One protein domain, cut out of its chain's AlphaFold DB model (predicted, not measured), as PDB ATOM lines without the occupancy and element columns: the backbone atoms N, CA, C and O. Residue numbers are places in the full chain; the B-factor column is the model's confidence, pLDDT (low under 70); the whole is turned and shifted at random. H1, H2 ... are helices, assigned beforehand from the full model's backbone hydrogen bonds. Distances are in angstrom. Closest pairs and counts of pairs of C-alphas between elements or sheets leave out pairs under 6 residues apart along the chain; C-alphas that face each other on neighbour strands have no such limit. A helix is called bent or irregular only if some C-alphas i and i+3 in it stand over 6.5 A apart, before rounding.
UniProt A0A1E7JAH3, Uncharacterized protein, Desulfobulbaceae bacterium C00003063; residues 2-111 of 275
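AT A GLANCE: This is residues 2 to 111 of the 275 residues of an uncharacterized protein of Desulfobulbaceae bacterium C00003063 (UniProt A0A1E7JAH3). Four helices, H1 to H4, form a long up-and-down bundle, loosely put together on its H2 side, and a fifth, H5, lies crosswise at one end. H3 and H4 run side by side, short H1 packs on H2 and H3 towards the other end, and a long loop, residues 85 to 99, leads from H4 to H5. The printed part has 110 residues with five named helices, H1 to H5 in chain order, and no named strand; its class is all helix. It is only just compact, close to loose, with a radius of gyration of the C-alphas of 15.7 A, and elongated, spanning 45 by 28 by 23 A.

HOW THE PARTS SIT: H1, residues 2 to 11, forms a helical hairpin with H2, residues 15 to 30: they touch, closest at the C-alphas of Leu 4 and Tyr 17, 5.4 A apart, at a shallow tilt of 14 degrees, opposite ways. The hub is H3, residues 36 to 54, which touches three helices. With its residues 47 to 52 alone it touches H1, the closest C-alphas being those of Ala 9 and Thr 51, 6.2 A apart; the two run the same way at a shallow tilt of 25 degrees. H2 and H3, also a hairpin, only just touch, with 3 pairs of C-alphas within 8 A; the closest are those of Gly 28 and Leu 36, 7.1 A apart. H4, residues 60 to 84, makes a third hairpin with H3: the closest C-alphas, of Phe 37 and Ala 78, are 5.3 A apart, and the helices run opposite ways at a shallow tilt of 17 degrees. H2 and H4 are close but not clearly touching. H5, residues 100 to 111, only just touches H4, with 3 pairs within 8 A, and stands only just about perpendicular to it at 72 degrees; the closest C-alphas, of Ile 82 and Ala 103, are 6.9 A apart. H3 and H5 are near each other, while H1 and H4 are apart. Every O i to N i+4 pair is within hydrogen-bond range in H1, H2 and H5, against 12 of 15 in H3 and 19 of 21 in H4.

IN THESE COORDINATES: H1 begins at C-alpha 2, (201.949, 117.922, 103.185), and is 13.3 A long; H2 measures 22.6 A. H3, 24.7 A, is only just irregular, with C-alphas 38 and 41 6.53 A apart. H4, 33.7 A, is irregular, with C-alphas 62 and 65 7.9 A apart, and has a kink of 36 degrees near residue 67. H5, 16.3 A, ends at C-alpha 111, (215.520, 117.500, 126.199).

THE WHOLE: The two C-alphas farthest apart, those of Asn 57 and Gln 91, are 46.0 A apart. The link from H4 to H5, 15 residues, is long; the other three are tight. The printed part has no cut. Its mean pLDDT is 89.3, and no printed residue is under 70.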
ATOM      1  N   GLY A   2     201.491 118.600 104.413       89.62
ATOM      2  CA  GLY A   2     201.949 117.922 103.185       89.62
ATOM      3  C   GLY A   2     200.903 117.780 102.079       89.62
ATOM      4  O   GLY A   2     201.168 118.159 100.942       89.62
ATOM      5  N   TYR A   3     199.692 117.322 102.418       91.81
ATOM      6  CA  TYR A   3     198.588 117.229 101.454       91.81
ATOM      7  C   TYR A   3     198.233 118.596 100.854       91.81
ATOM      8  O   TYR A   3     198.179 118.731  99.638       91.81
ATOM      9  N   LEU A   4     198.066 119.629 101.686       91.81
ATOM     10  CA  LEU A   4     197.735 120.987 101.232       91.81
ATOM     11  C   LEU A   4     198.806 121.555 100.289       91.81
ATOM     12  O   LEU A   4     198.472 122.103  99.239       91.81
ATOM     13  N   ALA A   5     200.084 121.378 100.633       89.94
ATOM     14  CA  ALA A   5     201.205 121.811  99.805       89.94
ATOM     15  C   ALA A   5     201.252 121.055  98.467       89.94
ATOM     16  O   ALA A   5     201.403 121.678  97.417       89.94
ATOM     17  N   GLY A   6     201.050 119.734  98.485       91.19
ATOM     18  CA  GLY A   6     200.948 118.925  97.271       91.19
ATOM     19  C   GLY A   6     199.793 119.371  96.373       91.19
ATOM     20  O   GLY A   6     199.983 119.572  95.176       91.19
ATOM     21  N   TYR A   7     198.608 119.595  96.948       92.50
ATOM     22  CA  TYR A   7     197.419 120.033  96.210       92.50
ATOM     23  C   TYR A   7     197.597 121.412  95.584       92.50
ATOM     24  O   TYR A   7     197.220 121.613  94.427       92.50
ATOM     25  N   HIS A   8     198.205 122.338  96.328       92.00
ATOM     26  CA  HIS A   8     198.543 123.664  95.831       92.00
ATOM     27  C   HIS A   8     199.562 123.596  94.684       92.00
ATOM     28  O   HIS A   8     199.406 124.293  93.684       92.00
ATOM     29  N   ALA A   9     200.587 122.749  94.805       91.19
ATOM     30  CA  ALA A   9     201.677 122.689  93.840       91.19
ATOM     31  C   ALA A   9     201.329 121.941  92.546       91.19
ATOM     32  O   ALA A   9     201.770 122.377  91.478       91.19
ATOM     33  N   PHE A  10     200.594 120.829  92.639       92.94
ATOM     34  CA  PHE A  10     200.369 119.921  91.512       92.94
ATOM     35  C   PHE A  10     198.957 119.986  90.934       92.94
ATOM     36  O   PHE A  10     198.843 119.922  89.720       92.94
ATOM     37  N   HIS A  11     197.902 120.132  91.746       91.00
ATOM     38  CA  HIS A  11     196.521 119.996  91.266       91.00
ATOM     39  C   HIS A  11     195.833 121.335  90.966       91.00
ATOM     40  O   HIS A  11     195.592 121.665  89.808       91.00
ATOM     41  N   LYS A  12     195.495 122.116  91.998       89.38
ATOM     42  CA  LYS A  12     194.836 123.417  91.830       89.38
ATOM     43  C   LYS A  12     195.397 124.398  92.841       89.38
ATOM     44  O   LYS A  12     195.107 124.300  94.029       89.38
ATOM     45  N   ALA A  13     196.163 125.374  92.372       88.25
ATOM     46  CA  ALA A  13     196.684 126.427  93.230       88.25
ATOM     47  C   ALA A  13     195.522 127.275  93.768       88.25
ATOM     48  O   ALA A  13     194.893 128.038  93.036       88.25
ATOM     49  N   ARG A  14     195.200 127.112  95.055       89.12
ATOM     50  CA  ARG A  14     194.245 127.966  95.770       89.12
ATOM     51  C   ARG A  14     194.946 128.634  96.952       89.12
ATOM     52  O   ARG A  14     195.664 127.935  97.676       89.12
ATOM     53  N   PRO A  15     194.717 129.938  97.192       85.12
ATOM     54  CA  PRO A  15     195.314 130.651  98.323       85.12
ATOM     55  C   PRO A  15     194.842 130.089  99.671       85.12
ATOM     56  O   PRO A  15     195.597 130.097 100.637       85.12
ATOM     57  N   VAL A  16     193.640 129.500  99.716       90.31
ATOM     58  CA  VAL A  16     193.093 128.818 100.902       90.31
ATOM     59  C   VAL A  16     194.057 127.770 101.468       90.31
ATOM     60  O   VAL A  16     194.175 127.654 102.681       90.31
ATOM     61  N   TYR A  17     194.800 127.039 100.632       87.50
ATOM     62  CA  TYR A  17     195.750 126.032 101.121       87.50
ATOM     63  C   TYR A  17     196.945 126.645 101.859       87.50
ATOM     64  O   TYR A  17     197.430 126.058 102.825       87.50
ATOM     65  N   LEU A  18     197.384 127.837 101.441       83.88
ATOM     66  CA  LEU A  18     198.431 128.597 102.125       83.88
ATOM     67  C   LEU A  18     197.898 129.190 103.434       83.88
ATOM     68  O   LEU A  18     198.559 129.070 104.460       83.88
ATOM     69  N   LEU A  19     196.677 129.739 103.421       87.31
ATOM     70  CA  LEU A  19     196.012 130.263 104.620       87.31
ATOM     71  C   LEU A  19     195.819 129.184 105.691       87.31
ATOM     72  O   LEU A  19     196.131 129.417 106.852       87.31
ATOM     73  N   LEU A  20     195.380 127.983 105.304       89.06
ATOM     74  CA  LEU A  20     195.278 126.841 106.219       89.06
ATOM     75  C   LEU A  20     196.644 126.429 106.777       89.06
ATOM     76  O   LEU A  20     196.747 126.046 107.941       89.06
ATOM     77  N   GLY A  21     197.700 126.525 105.963       85.69
ATOM     78  CA  GLY A  21     199.060 126.284 106.426       85.69
ATOM     79  C   GLY A  21     199.520 127.309 107.460       85.69
ATOM     80  O   GLY A  21     200.067 126.923 108.488       85.69
ATOM     81  N   ILE A  22     199.231 128.592 107.234       85.00
ATOM     82  CA  ILE A  22     199.497 129.670 108.196       85.00
ATOM     83  C   ILE A  22     198.696 129.458 109.483       85.00
ATOM     84  O   ILE A  22     199.264 129.509 110.571       85.00
ATOM     85  N   GLY A  23     197.407 129.136 109.368       88.81
ATOM     86  CA  GLY A  23     196.543 128.837 110.510       88.81
ATOM     87  C   GLY A  23     197.077 127.689 111.368       88.81
ATOM     88  O   GLY A  23     197.063 127.787 112.590       88.81
ATOM     89  N   PHE A  24     197.633 126.641 110.752       86.50
ATOM     90  CA  PHE A  24     198.265 125.538 111.483       86.50
ATOM     91  C   PHE A  24     199.494 125.990 112.293       86.50
ATOM     92  O   PHE A  24     199.677 125.546 113.425       86.50
ATOM     93  N   ILE A  25     200.317 126.892 111.746       84.19
ATOM     94  CA  ILE A  25     201.471 127.460 112.464       84.19
ATOM     95  C   ILE A  25     200.990 128.298 113.644       84.19
ATOM     96  O   ILE A  25     201.464 128.105 114.759       84.19
ATOM     97  N   LEU A  26     200.039 129.205 113.403       87.06
ATOM     98  CA  LEU A  26     199.494 130.090 114.432       87.06
ATOM     99  C   LEU A  26     198.859 129.288 115.566       87.06
ATOM    100  O   LEU A  26     199.133 129.561 116.729       87.06
ATOM    101  N   TYR A  27     198.090 128.248 115.238       88.81
ATOM    102  CA  TYR A  27     197.539 127.322 116.226       88.81
ATOM    103  C   TYR A  27     198.639 126.665 117.064       88.81
ATOM    104  O   TYR A  27     198.529 126.544 118.281       88.81
ATOM    105  N   GLY A  28     199.734 126.280 116.418       84.31
ATOM    106  CA  GLY A  28     200.902 125.735 117.080       84.31
ATOM    107  C   GLY A  28     201.616 126.714 118.024       84.31
ATOM    108  O   GLY A  28     202.029 126.312 119.114       84.31
ATOM    109  N   ILE A  29     201.730 127.988 117.628       84.31
ATOM    110  CA  ILE A  29     202.284 129.072 118.457       84.31
ATOM    111  C   ILE A  29     201.383 129.314 119.673       84.31
ATOM    112  O   ILE A  29     201.874 129.335 120.796       84.31
ATOM    113  N   VAL A  30     200.066 129.422 119.463       85.88
ATOM    114  CA  VAL A  30     199.073 129.576 120.543       85.88
ATOM    115  C   VAL A  30     199.098 128.377 121.494       85.88
ATOM    116  O   VAL A  30     198.973 128.542 122.702       85.88
ATOM    117  N   GLY A  31     199.317 127.171 120.970       82.69
ATOM    118  CA  GLY A  31     199.464 125.945 121.756       82.69
ATOM    119  C   GLY A  31     200.805 125.791 122.486       82.69
ATOM    120  O   GLY A  31     201.087 124.688 122.964       82.69
ATOM    121  N   ASP A  32     201.639 126.837 122.521       81.50
ATOM    122  CA  ASP A  32     202.947 126.901 123.192       81.50
ATOM    123  C   ASP A  32     203.900 125.750 122.798       81.50
ATOM    124  O   ASP A  32     204.719 125.256 123.580       81.50
ATOM    125  N   LYS A  33     203.784 125.258 121.554       84.06
ATOM    126  CA  LYS A  33     204.541 124.090 121.083       84.06
ATOM    127  C   LYS A  33     205.961 124.482 120.675       84.06
ATOM    128  O   LYS A  33     206.241 124.711 119.501       84.06
ATOM    129  N   ALA A  34     206.887 124.439 121.632       81.50
ATOM    130  CA  ALA A  34     208.309 124.738 121.417       81.50
ATOM    131  C   ALA A  34     208.965 123.924 120.279       81.50
ATOM    132  O   ALA A  34     209.856 124.422 119.602       81.50
ATOM    133  N   ALA A  35     208.497 122.701 119.994       83.19
ATOM    134  CA  ALA A  35     209.026 121.878 118.898       83.19
ATOM    135  C   ALA A  35     208.873 122.525 117.507       83.19
ATOM    136  O   ALA A  35     209.630 122.203 116.590       83.19
ATOM    137  N   LEU A  36     207.927 123.454 117.343       83.69
ATOM    138  CA  LEU A  36     207.742 124.189 116.091       83.69
ATOM    139  C   LEU A  36     208.942 125.060 115.750       83.69
ATOM    140  O   LEU A  36     209.213 125.239 114.569       83.69
ATOM    141  N   PHE A  37     209.694 125.519 116.753       84.25
ATOM    142  CA  PHE A  37     210.941 126.252 116.550       84.25
ATOM    143  C   PHE A  37     211.916 125.474 115.647       84.25
ATOM    144  O   PHE A  37     212.531 126.053 114.756       84.25
ATOM    145  N   PHE A  38     211.986 124.146 115.807       85.94
ATOM    146  CA  PHE A  38     212.860 123.274 115.015       85.94
ATOM    147  C   PHE A  38     212.167 122.648 113.802       85.94
ATOM    148  O   PHE A  38     212.765 122.516 112.735       85.94
ATOM    149  N   LEU A  39     210.906 122.238 113.949       86.69
ATOM    150  CA  LEU A  39     210.191 121.513 112.897       86.69
ATOM    151  C   LEU A  39     209.758 122.413 111.748       86.69
ATOM    152  O   LEU A  39     209.627 121.938 110.618       86.69
ATOM    153  N   PHE A  40     209.524 123.696 112.021       85.25
ATOM    154  CA  PHE A  40     208.992 124.616 111.033       85.25
ATOM    155  C   PHE A  40     209.930 124.813 109.828       85.25
ATOM    156  O   PHE A  40     209.492 124.513 108.710       85.25
ATOM    157  N   PRO A  41     211.214 125.200 110.006       86.50
ATOM    158  CA  PRO A  41     212.127 125.376 108.877       86.50
ATOM    159  C   PRO A  41     212.285 124.081 108.075       86.50
ATOM    160  O   PRO A  41     212.136 124.074 106.855       86.50
ATOM    161  N   ILE A  42     212.497 122.957 108.766       88.75
ATOM    162  CA  ILE A  42     212.706 121.643 108.143       88.75
ATOM    163  C   ILE A  42     211.492 121.242 107.300       88.75
ATOM    164  O   ILE A  42     211.639 120.803 106.160       88.75
ATOM    165  N   THR A  43     210.282 121.434 107.831       88.44
ATOM    166  CA  THR A  43     209.046 121.089 107.123       88.44
ATOM    167  C   THR A  43     208.868 121.950 105.878       88.44
ATOM    168  O   THR A  43     208.550 121.419 104.817       88.44
ATOM    169  N   PHE A  44     209.091 123.263 105.959       87.44
ATOM    170  CA  PHE A  44     208.908 124.155 104.810       87.44
ATOM    171  C   PHE A  44     209.942 123.911 103.715       87.44
ATOM    172  O   PHE A  44     209.567 123.804 102.544       87.44
ATOM    173  N   PHE A  45     211.214 123.735 104.081       89.56
ATOM    174  CA  PHE A  45     212.252 123.349 103.126       89.56
ATOM    175  C   PHE A  45     211.977 121.988 102.502       89.56
ATOM    176  O   PHE A  45     212.075 121.851 101.285       89.56
ATOM    177  N   GLY A  46     211.582 121.000 103.308       91.19
ATOM    178  CA  GLY A  46     211.228 119.669 102.825       91.19
ATOM    179  C   GLY A  46     210.065 119.706 101.837       91.19
ATOM    180  O   GLY A  46     210.152 119.124 100.759       91.19
ATOM    181  N   LEU A  47     208.998 120.446 102.154       91.94
ATOM    182  CA  LEU A  47     207.855 120.615 101.255       91.94
ATOM    183  C   LEU A  47     208.252 121.314  99.960       91.94
ATOM    184  O   LEU A  47     207.911 120.821  98.890       91.94
ATOM    185  N   TYR A  48     209.004 122.410 100.047       90.81
ATOM    186  CA  TYR A  48     209.484 123.142  98.881       90.81
ATOM    187  C   TYR A  48     210.371 122.276  97.973       90.81
ATOM    188  O   TYR A  48     210.179 122.236  96.753       90.81
ATOM    189  N   TYR A  49     211.310 121.541  98.574       91.88
ATOM    190  CA  TYR A  49     212.177 120.597  97.878       91.88
ATOM    191  C   TYR A  49     211.363 119.518  97.166       91.88
ATOM    192  O   TYR A  49     211.568 119.283  95.973       91.88
ATOM    193  N   LEU A  50     210.410 118.894  97.866       92.88
ATOM    194  CA  LEU A  50     209.547 117.879  97.276       92.88
ATOM    195  C   LEU A  50     208.755 118.479  96.116       92.88
ATOM    196  O   LEU A  50     208.900 118.019  94.990       92.88
ATOM    197  N   THR A  51     207.979 119.537  96.335       91.31
ATOM    198  CA  THR A  51     207.014 120.001  95.334       91.31
ATOM    199  C   THR A  51     207.652 120.676  94.121       91.31
ATOM    200  O   THR A  51     207.246 120.403  92.992       91.31
ATOM    201  N   TYR A  52     208.638 121.554  94.319       89.50
ATOM    202  CA  TYR A  52     209.194 122.377  93.239       89.50
ATOM    203  C   TYR A  52     210.481 121.796  92.669       89.50
ATOM    204  O   TYR A  52     210.551 121.539  91.467       89.50
ATOM    205  N   ILE A  53     211.482 121.552  93.515       89.50
ATOM    206  CA  ILE A  53     212.789 121.079  93.040       89.50
ATOM    207  C   ILE A  53     212.656 119.676  92.457       89.50
ATOM    208  O   ILE A  53     213.010 119.448  91.304       89.50
ATOM    209  N   ARG A  54     212.085 118.736  93.216       90.06
ATOM    210  CA  ARG A  54     211.963 117.345  92.775       90.06
ATOM    211  C   ARG A  54     210.747 117.118  91.884       90.06
ATOM    212  O   ARG A  54     210.862 116.474  90.850       90.06
ATOM    213  N   GLY A  55     209.584 117.620  92.287       89.00
ATOM    214  CA  GLY A  55     208.316 117.315  91.629       89.00
ATOM    215  C   GLY A  55     208.132 117.989  90.279       89.00
ATOM    216  O   GLY A  55     207.663 117.352  89.341       89.00
ATOM    217  N   LYS A  56     208.529 119.261  90.176       87.31
ATOM    218  CA  LYS A  56     208.513 120.031  88.923       87.31
ATOM    219  C   LYS A  56     209.867 120.037  88.204       87.31
ATOM    220  O   LYS A  56     209.984 120.670  87.162       87.31
ATOM    221  N   ASN A  57     210.863 119.331  88.746       87.50
ATOM    222  CA  ASN A  57     212.224 119.235  88.214       87.50
ATOM    223  C   ASN A  57     212.871 120.609  87.946       87.50
ATOM    224  O   ASN A  57     213.492 120.834  86.906       87.50
ATOM    225  N   VAL A  58     212.669 121.559  88.860       87.25
ATOM    226  CA  VAL A  58     213.170 122.924  88.687       87.25
ATOM    227  C   VAL A  58     214.596 123.049  89.216       87.25
ATOM    228  O   VAL A  58     214.911 122.587  90.313       87.25
ATOM    229  N   TYR A  59     215.462 123.718  88.450       86.69
ATOM    230  CA  TYR A  59     216.847 123.954  88.844       86.69
ATOM    231  C   TYR A  59     216.943 124.889  90.057       86.69
ATOM    232  O   TYR A  59     216.428 126.010  90.034       86.69
ATOM    233  N   VAL A  60     217.668 124.449  91.090       84.31
ATOM    234  CA  VAL A  60     217.820 125.158  92.374       84.31
ATOM    235  C   VAL A  60     218.351 126.583  92.183       84.31
ATOM    236  O   VAL A  60     217.834 127.513  92.797       84.31
ATOM    237  N   GLY A  61     219.314 126.781  91.274       80.94
ATOM    238  CA  GLY A  61     219.920 128.092  91.015       80.94
ATOM    239  C   GLY A  61     218.938 129.154  90.506       80.94
ATOM    240  O   GLY A  61     219.114 130.333  90.788       80.94
ATOM    241  N   ARG A  62     217.847 128.754  89.837       81.62
ATOM    242  CA  ARG A  62     216.794 129.691  89.392       81.62
ATOM    243  C   ARG A  62     215.881 130.146  90.529       81.62
ATOM    244  O   ARG A  62     215.096 131.068  90.358       81.62
ATOM    245  N   HIS A  63     215.976 129.494  91.681       88.81
ATOM    246  CA  HIS A  63     215.104 129.701  92.828       88.81
ATOM    247  C   HIS A  63     215.856 130.159  94.080       88.81
ATOM    248  O   HIS A  63     215.298 130.124  95.176       88.81
ATOM    249  N   VAL A  64     217.097 130.631  93.933       87.81
ATOM    250  CA  VAL A  64     217.906 131.157  95.046       87.81
ATOM    251  C   VAL A  64     217.129 132.223  95.818       87.81
ATOM    252  O   VAL A  64     217.054 132.152  97.038       87.81
ATOM    253  N   PHE A  65     216.452 133.140  95.118       87.69
ATOM    254  CA  PHE A  65     215.610 134.156  95.752       87.69
ATOM    255  C   PHE A  65     214.499 133.546  96.627       87.69
ATOM    256  O   PHE A  65     214.337 133.937  97.778       87.69
ATOM    257  N   VAL A  66     213.774 132.542  96.121       87.12
ATOM    258  CA  VAL A  66     212.706 131.859  96.876       87.12
ATOM    259  C   VAL A  66     213.275 131.131  98.093       87.12
ATOM    260  O   VAL A  66     212.696 131.192  99.171       87.12
ATOM    261  N   ILE A  67     214.428 130.481  97.944       88.19
ATOM    262  CA  ILE A  67     215.125 129.791  99.036       88.19
ATOM    263  C   ILE A  67     215.526 130.785 100.130       88.19
ATOM    264  O   ILE A  67     215.258 130.533 101.302       88.19
ATOM    265  N   VAL A  68     216.092 131.934  99.753       89.69
ATOM    266  CA  VAL A  68     216.435 133.016 100.687       89.69
ATOM    267  C   VAL A  68     215.182 133.557 101.378       89.69
ATOM    268  O   VAL A  68     215.196 133.745 102.590       89.69
ATOM    269  N   MET A  69     214.069 133.731 100.658       88.69
ATOM    270  CA  MET A  69     212.796 134.144 101.264       88.69
ATOM    271  C   MET A  69     212.264 133.115 102.268       88.69
ATOM    272  O   MET A  69     211.810 133.499 103.342       88.69
ATOM    273  N   ILE A  70     212.354 131.812 101.972       88.75
ATOM    274  CA  ILE A  70     211.965 130.753 102.918       88.75
ATOM    275  C   ILE A  70     212.878 130.776 104.152       88.75
ATOM    276  O   ILE A  70     212.377 130.625 105.266       88.75
ATOM    277  N   LEU A  71     214.190 130.999 103.985       89.50
ATOM    278  CA  LEU A  71     215.130 131.132 105.106       89.50
ATOM    279  C   LEU A  71     214.760 132.326 105.991       89.50
ATOM    280  O   LEU A  71     214.592 132.157 107.196       89.50
ATOM    281  N   LEU A  72     214.571 133.508 105.400       91.31
ATOM    282  CA  LEU A  72     214.193 134.720 106.130       91.31
ATOM    283  C   LEU A  72     212.858 134.540 106.854       91.31
ATOM    284  O   LEU A  72     212.759 134.829 108.043       91.31
ATOM    285  N   PHE A  73     211.854 133.985 106.173       89.69
ATOM    286  CA  PHE A  73     210.562 133.692 106.785       89.69
ATOM    287  C   PHE A  73     210.688 132.691 107.939       89.69
ATOM    288  O   PHE A  73     210.054 132.863 108.974       89.69
ATOM    289  N   SER A  74     211.550 131.680 107.804       90.12
ATOM    290  CA  SER A  74     211.828 130.715 108.873       90.12
ATOM    291  C   SER A  74     212.476 131.375 110.090       90.12
ATOM    292  O   SER A  74     212.088 131.062 111.211       90.12
ATOM    293  N   VAL A  75     213.412 132.311 109.886       91.31
ATOM    294  CA  VAL A  75     214.033 133.091 110.972       91.31
ATOM    295  C   VAL A  75     213.003 133.982 111.663       91.31
ATOM    296  O   VAL A  75     212.963 134.012 112.891       91.31
ATOM    297  N   VAL A  76     212.132 134.652 110.903       90.75
ATOM    298  CA  VAL A  76     211.046 135.475 111.461       90.75
ATOM    299  C   VAL A  76     210.098 134.619 112.298       90.75
ATOM    300  O   VAL A  76     209.837 134.953 113.447       90.75
ATOM    301  N   VAL A  77     209.627 133.486 111.770       89.50
ATOM    302  CA  VAL A  77     208.734 132.576 112.507       89.50
ATOM    303  C   VAL A  77     209.418 132.024 113.758       89.50
ATOM    304  O   VAL A  77     208.794 131.980 114.815       89.50
ATOM    305  N   ALA A  78     210.694 131.647 113.672       91.19
ATOM    306  CA  ALA A  78     211.469 131.192 114.822       91.19
ATOM    307  C   ALA A  78     211.604 132.289 115.894       91.19
ATOM    308  O   ALA A  78     211.400 132.012 117.075       91.19
ATOM    309  N   GLY A  79     211.865 133.533 115.487       91.69
ATOM    310  CA  GLY A  79     211.897 134.695 116.377       91.69
ATOM    311  C   GLY A  79     210.549 134.958 117.050       91.69
ATOM    312  O   GLY A  79     210.493 135.126 118.266       91.69
ATOM    313  N   THR A  80     209.449 134.891 116.295       90.62
ATOM    314  CA  THR A  80     208.085 134.987 116.840       90.62
ATOM    315  C   THR A  80     207.815 133.872 117.848       90.62
ATOM    316  O   THR A  80     207.278 134.127 118.922       90.62
ATOM    317  N   ILE A  81     208.224 132.634 117.560       91.25
ATOM    318  CA  ILE A  81     208.080 131.523 118.508       91.25
ATOM    319  C   ILE A  81     208.843 131.819 119.806       91.25
ATOM    320  O   ILE A  81     208.264 131.647 120.871       91.25
ATOM    321  N   ILE A  82     210.085 132.310 119.744       92.62
ATOM    322  CA  ILE A  82     210.863 132.695 120.939       92.62
ATOM    323  C   ILE A  82     210.152 133.799 121.736       92.62
ATOM    324  O   ILE A  82     210.024 133.717 122.958       92.62
ATOM    325  N   GLN A  83     209.662 134.822 121.041       92.00
ATOM    326  CA  GLN A  83     209.038 135.988 121.656       92.00
ATOM    327  C   GLN A  83     207.718 135.654 122.369       92.00
ATOM    328  O   GLN A  83     207.430 136.208 123.432       92.00
ATOM    329  N   PHE A  84     206.900 134.770 121.791       90.06
ATOM    330  CA  PHE A  84     205.589 134.410 122.341       90.06
ATOM    331  C   PHE A  84     205.635 133.203 123.285       90.06
ATOM    332  O   PHE A  84     204.813 133.121 124.197       90.06
ATOM    333  N   ASN A  85     206.600 132.296 123.118       89.12
ATOM    334  CA  ASN A  85     206.789 131.159 124.012       89.12
ATOM    335  C   ASN A  85     207.616 131.585 125.230       89.12
ATOM    336  O   ASN A  85     208.833 131.759 125.145       89.12
ATOM    337  N   GLN A  86     206.962 131.699 126.386       89.50
ATOM    338  CA  GLN A  86     207.593 132.128 127.641       89.50
ATOM    339  C   GLN A  86     208.772 131.236 128.055       89.50
ATOM    340  O   GLN A  86     209.658 131.669 128.778       89.50
ATOM    341  N   ARG A  87     208.815 129.978 127.617       89.94
ATOM    342  CA  ARG A  87     209.902 129.061 127.980       89.94
ATOM    343  C   ARG A  87     211.169 129.317 127.168       89.94
ATOM    344  O   ARG A  87     212.259 129.018 127.643       89.94
ATOM    345  N   LEU A  88     211.021 129.867 125.963       89.94
ATOM    346  CA  LEU A  88     212.108 130.067 125.005       89.94
ATOM    347  C   LEU A  88     212.771 131.444 125.092       89.94
ATOM    348  O   LEU A  88     213.796 131.629 124.445       89.94
ATOM    349  N   ASN A  89     212.244 132.382 125.888       92.69
ATOM    350  CA  ASN A  89     212.898 133.664 126.162       92.69
ATOM    351  C   ASN A  89     213.374 133.776 127.617       92.69
ATOM    352  O   ASN A  89     212.745 133.257 128.542       92.69
ATOM    353  N   ALA A  90     214.494 134.475 127.820       92.62
ATOM    354  CA  ALA A  90     215.145 134.594 129.124       92.62
ATOM    355  C   ALA A  90     214.274 135.319 130.162       92.62
ATOM    356  O   ALA A  90     214.329 135.008 131.351       92.62
ATOM    357  N   GLN A  91     213.432 136.255 129.714       93.62
ATOM    358  CA  GLN A  91     212.551 137.043 130.578       93.62
ATOM    359  C   GLN A  91     211.288 136.288 131.023       93.62
ATOM    360  O   GLN A  91     210.536 136.807 131.846       93.62
ATOM    361  N   ARG A  92     211.035 135.093 130.479       91.25
ATOM    362  CA  ARG A  92     209.863 134.254 130.765       91.25
ATOM    363  C   ARG A  92     208.514 134.963 130.642       91.25
ATOM    364  O   ARG A  92     207.594 134.711 131.417       91.25
ATOM    365  N   LYS A  93     208.379 135.843 129.650       92.44
ATOM    366  CA  LYS A  93     207.153 136.616 129.394       92.44
ATOM    367  C   LYS A  93     206.776 136.597 127.919       92.44
ATOM    368  O   LYS A  93     207.615 136.355 127.054       92.44
ATOM    369  N   VAL A  94     205.505 136.860 127.629       90.81
ATOM    370  CA  VAL A  94     205.055 137.092 126.248       90.81
ATOM    371  C   VAL A  94     205.607 138.439 125.786       90.81
ATOM    372  O   VAL A  94     205.553 139.412 126.538       90.81
ATOM    373  N   GLY A  95     206.154 138.499 124.571       90.81
ATOM    374  CA  GLY A  95     206.832 139.700 124.082       90.81
ATOM    375  C   GLY A  95     208.254 139.857 124.631       90.81
ATOM    376  O   GLY A  95     208.759 140.976 124.680       90.81
ATOM    377  N   GLY A  96     208.878 138.766 125.092       90.31
ATOM    378  CA  GLY A  96     210.274 138.757 125.539       90.31
ATOM    379  C   GLY A  96     211.267 139.056 124.411       90.31
ATOM    380  O   GLY A  96     210.897 139.147 123.238       90.31
ATOM    381  N   GLU A  97     212.539 139.215 124.763       94.06
ATOM    382  CA  GLU A  97     213.581 139.448 123.762       94.06
ATOM    383  C   GLU A  97     213.867 138.170 122.969       94.06
ATOM    384  O   GLU A  97     213.770 137.050 123.482       94.06
ATOM    385  N   ILE A  98     214.229 138.343 121.698       95.44
ATOM    386  CA  ILE A  98     214.608 137.231 120.831       95.44
ATOM    387  C   ILE A  98     216.075 136.888 121.102       95.44
ATOM    388  O   ILE A  98     216.978 137.508 120.544       95.44
ATOM    389  N   ASP A  99     216.301 135.874 121.937       94.81
ATOM    390  CA  ASP A  99     217.623 135.306 122.208       94.81
ATOM    391  C   ASP A  99     217.685 133.844 121.736       94.81
ATOM    392  O   ASP A  99     217.233 132.911 122.408       94.81
ATOM    393  N   PHE A 100     218.269 133.638 120.551       93.44
ATOM    394  CA  PHE A 100     218.463 132.303 119.979       93.44
ATOM    395  C   PHE A 100     219.417 131.434 120.809       93.44
ATOM    396  O   PHE A 100     219.236 130.217 120.862       93.44
ATOM    397  N   SER A 101     220.413 132.029 121.466       95.44
ATOM    398  CA  SER A 101     221.376 131.291 122.288       95.44
ATOM    399  C   SER A 101     220.695 130.729 123.530       95.44
ATOM    400  O   SER A 101     220.856 129.544 123.839       95.44
ATOM    401  N   TYR A 102     219.870 131.542 124.200       94.75
ATOM    402  CA  TYR A 102     219.033 131.081 125.305       94.75
ATOM    403  C   TYR A 102     218.051 129.999 124.842       94.75
ATOM    404  O   TYR A 102     217.980 128.943 125.469       94.75
ATOM    405  N   ALA A 103     217.351 130.197 123.719       93.56
ATOM    406  CA  ALA A 103     216.384 129.223 123.205       93.56
ATOM    407  C   ALA A 103     217.020 127.856 122.887       93.56
ATOM    408  O   ALA A 103     216.453 126.806 123.210       93.56
ATOM    409  N   LEU A 104     218.219 127.847 122.291       93.44
ATOM    410  CA  LEU A 104     218.976 126.622 122.011       93.44
ATOM    411  C   LEU A 104     219.465 125.946 123.296       93.44
ATOM    412  O   LEU A 104     219.321 124.728 123.435       93.44
ATOM    413  N   LYS A 105     219.999 126.722 124.246       94.69
ATOM    414  CA  LYS A 105     220.424 126.216 125.558       94.69
ATOM    415  C   LYS A 105     219.249 125.593 126.311       94.69
ATOM    416  O   LYS A 105     219.344 124.436 126.715       94.69
ATOM    417  N   TYR A 106     218.128 126.306 126.402       92.56
ATOM    418  CA  TYR A 106     216.898 125.813 127.016       92.56
ATOM    419  C   TYR A 106     216.417 124.521 126.349       92.56
ATOM    420  O   TYR A 106     216.092 123.557 127.030       92.56
ATOM    421  N   SER A 107     216.403 124.462 125.014       91.69
ATOM    422  CA  SER A 107     215.944 123.273 124.281       91.69
ATOM    423  C   SER A 107     216.814 122.044 124.549       91.69
ATOM    424  O   SER A 107     216.289 120.931 124.671       91.69
ATOM    425  N   ARG A 108     218.135 122.238 124.667       92.75
ATOM    426  CA  ARG A 108     219.075 121.186 125.068       92.75
ATOM    427  C   ARG A 108     218.773 120.724 126.489       92.75
ATOM    428  O   ARG A 108     218.514 119.541 126.674       92.75
ATOM    429  N   GLU A 109     218.738 121.651 127.445       92.69
ATOM    430  CA  GLU A 109     218.470 121.363 128.859       92.69
ATOM    431  C   GLU A 109     217.129 120.656 129.052       92.69
ATOM    432  O   GLU A 109     217.077 119.627 129.712       92.69
ATOM    433  N   TYR A 110     216.066 121.130 128.402       89.81
ATOM    434  CA  TYR A 110     214.737 120.521 128.438       89.81
ATOM    435  C   TYR A 110     214.735 119.090 127.894       89.81
ATOM    436  O   TYR A 110     214.077 118.207 128.439       89.81
ATOM    437  N   THR A 111     215.477 118.832 126.817       90.81
ATOM    438  CA  THR A 111     215.520 117.500 126.199       90.81
ATOM    439  C   THR A 111     216.396 116.526 126.992       90.81
ATOM    440  O   THR A 111     216.136 115.320 126.951       90.81
TER     441      THR A 111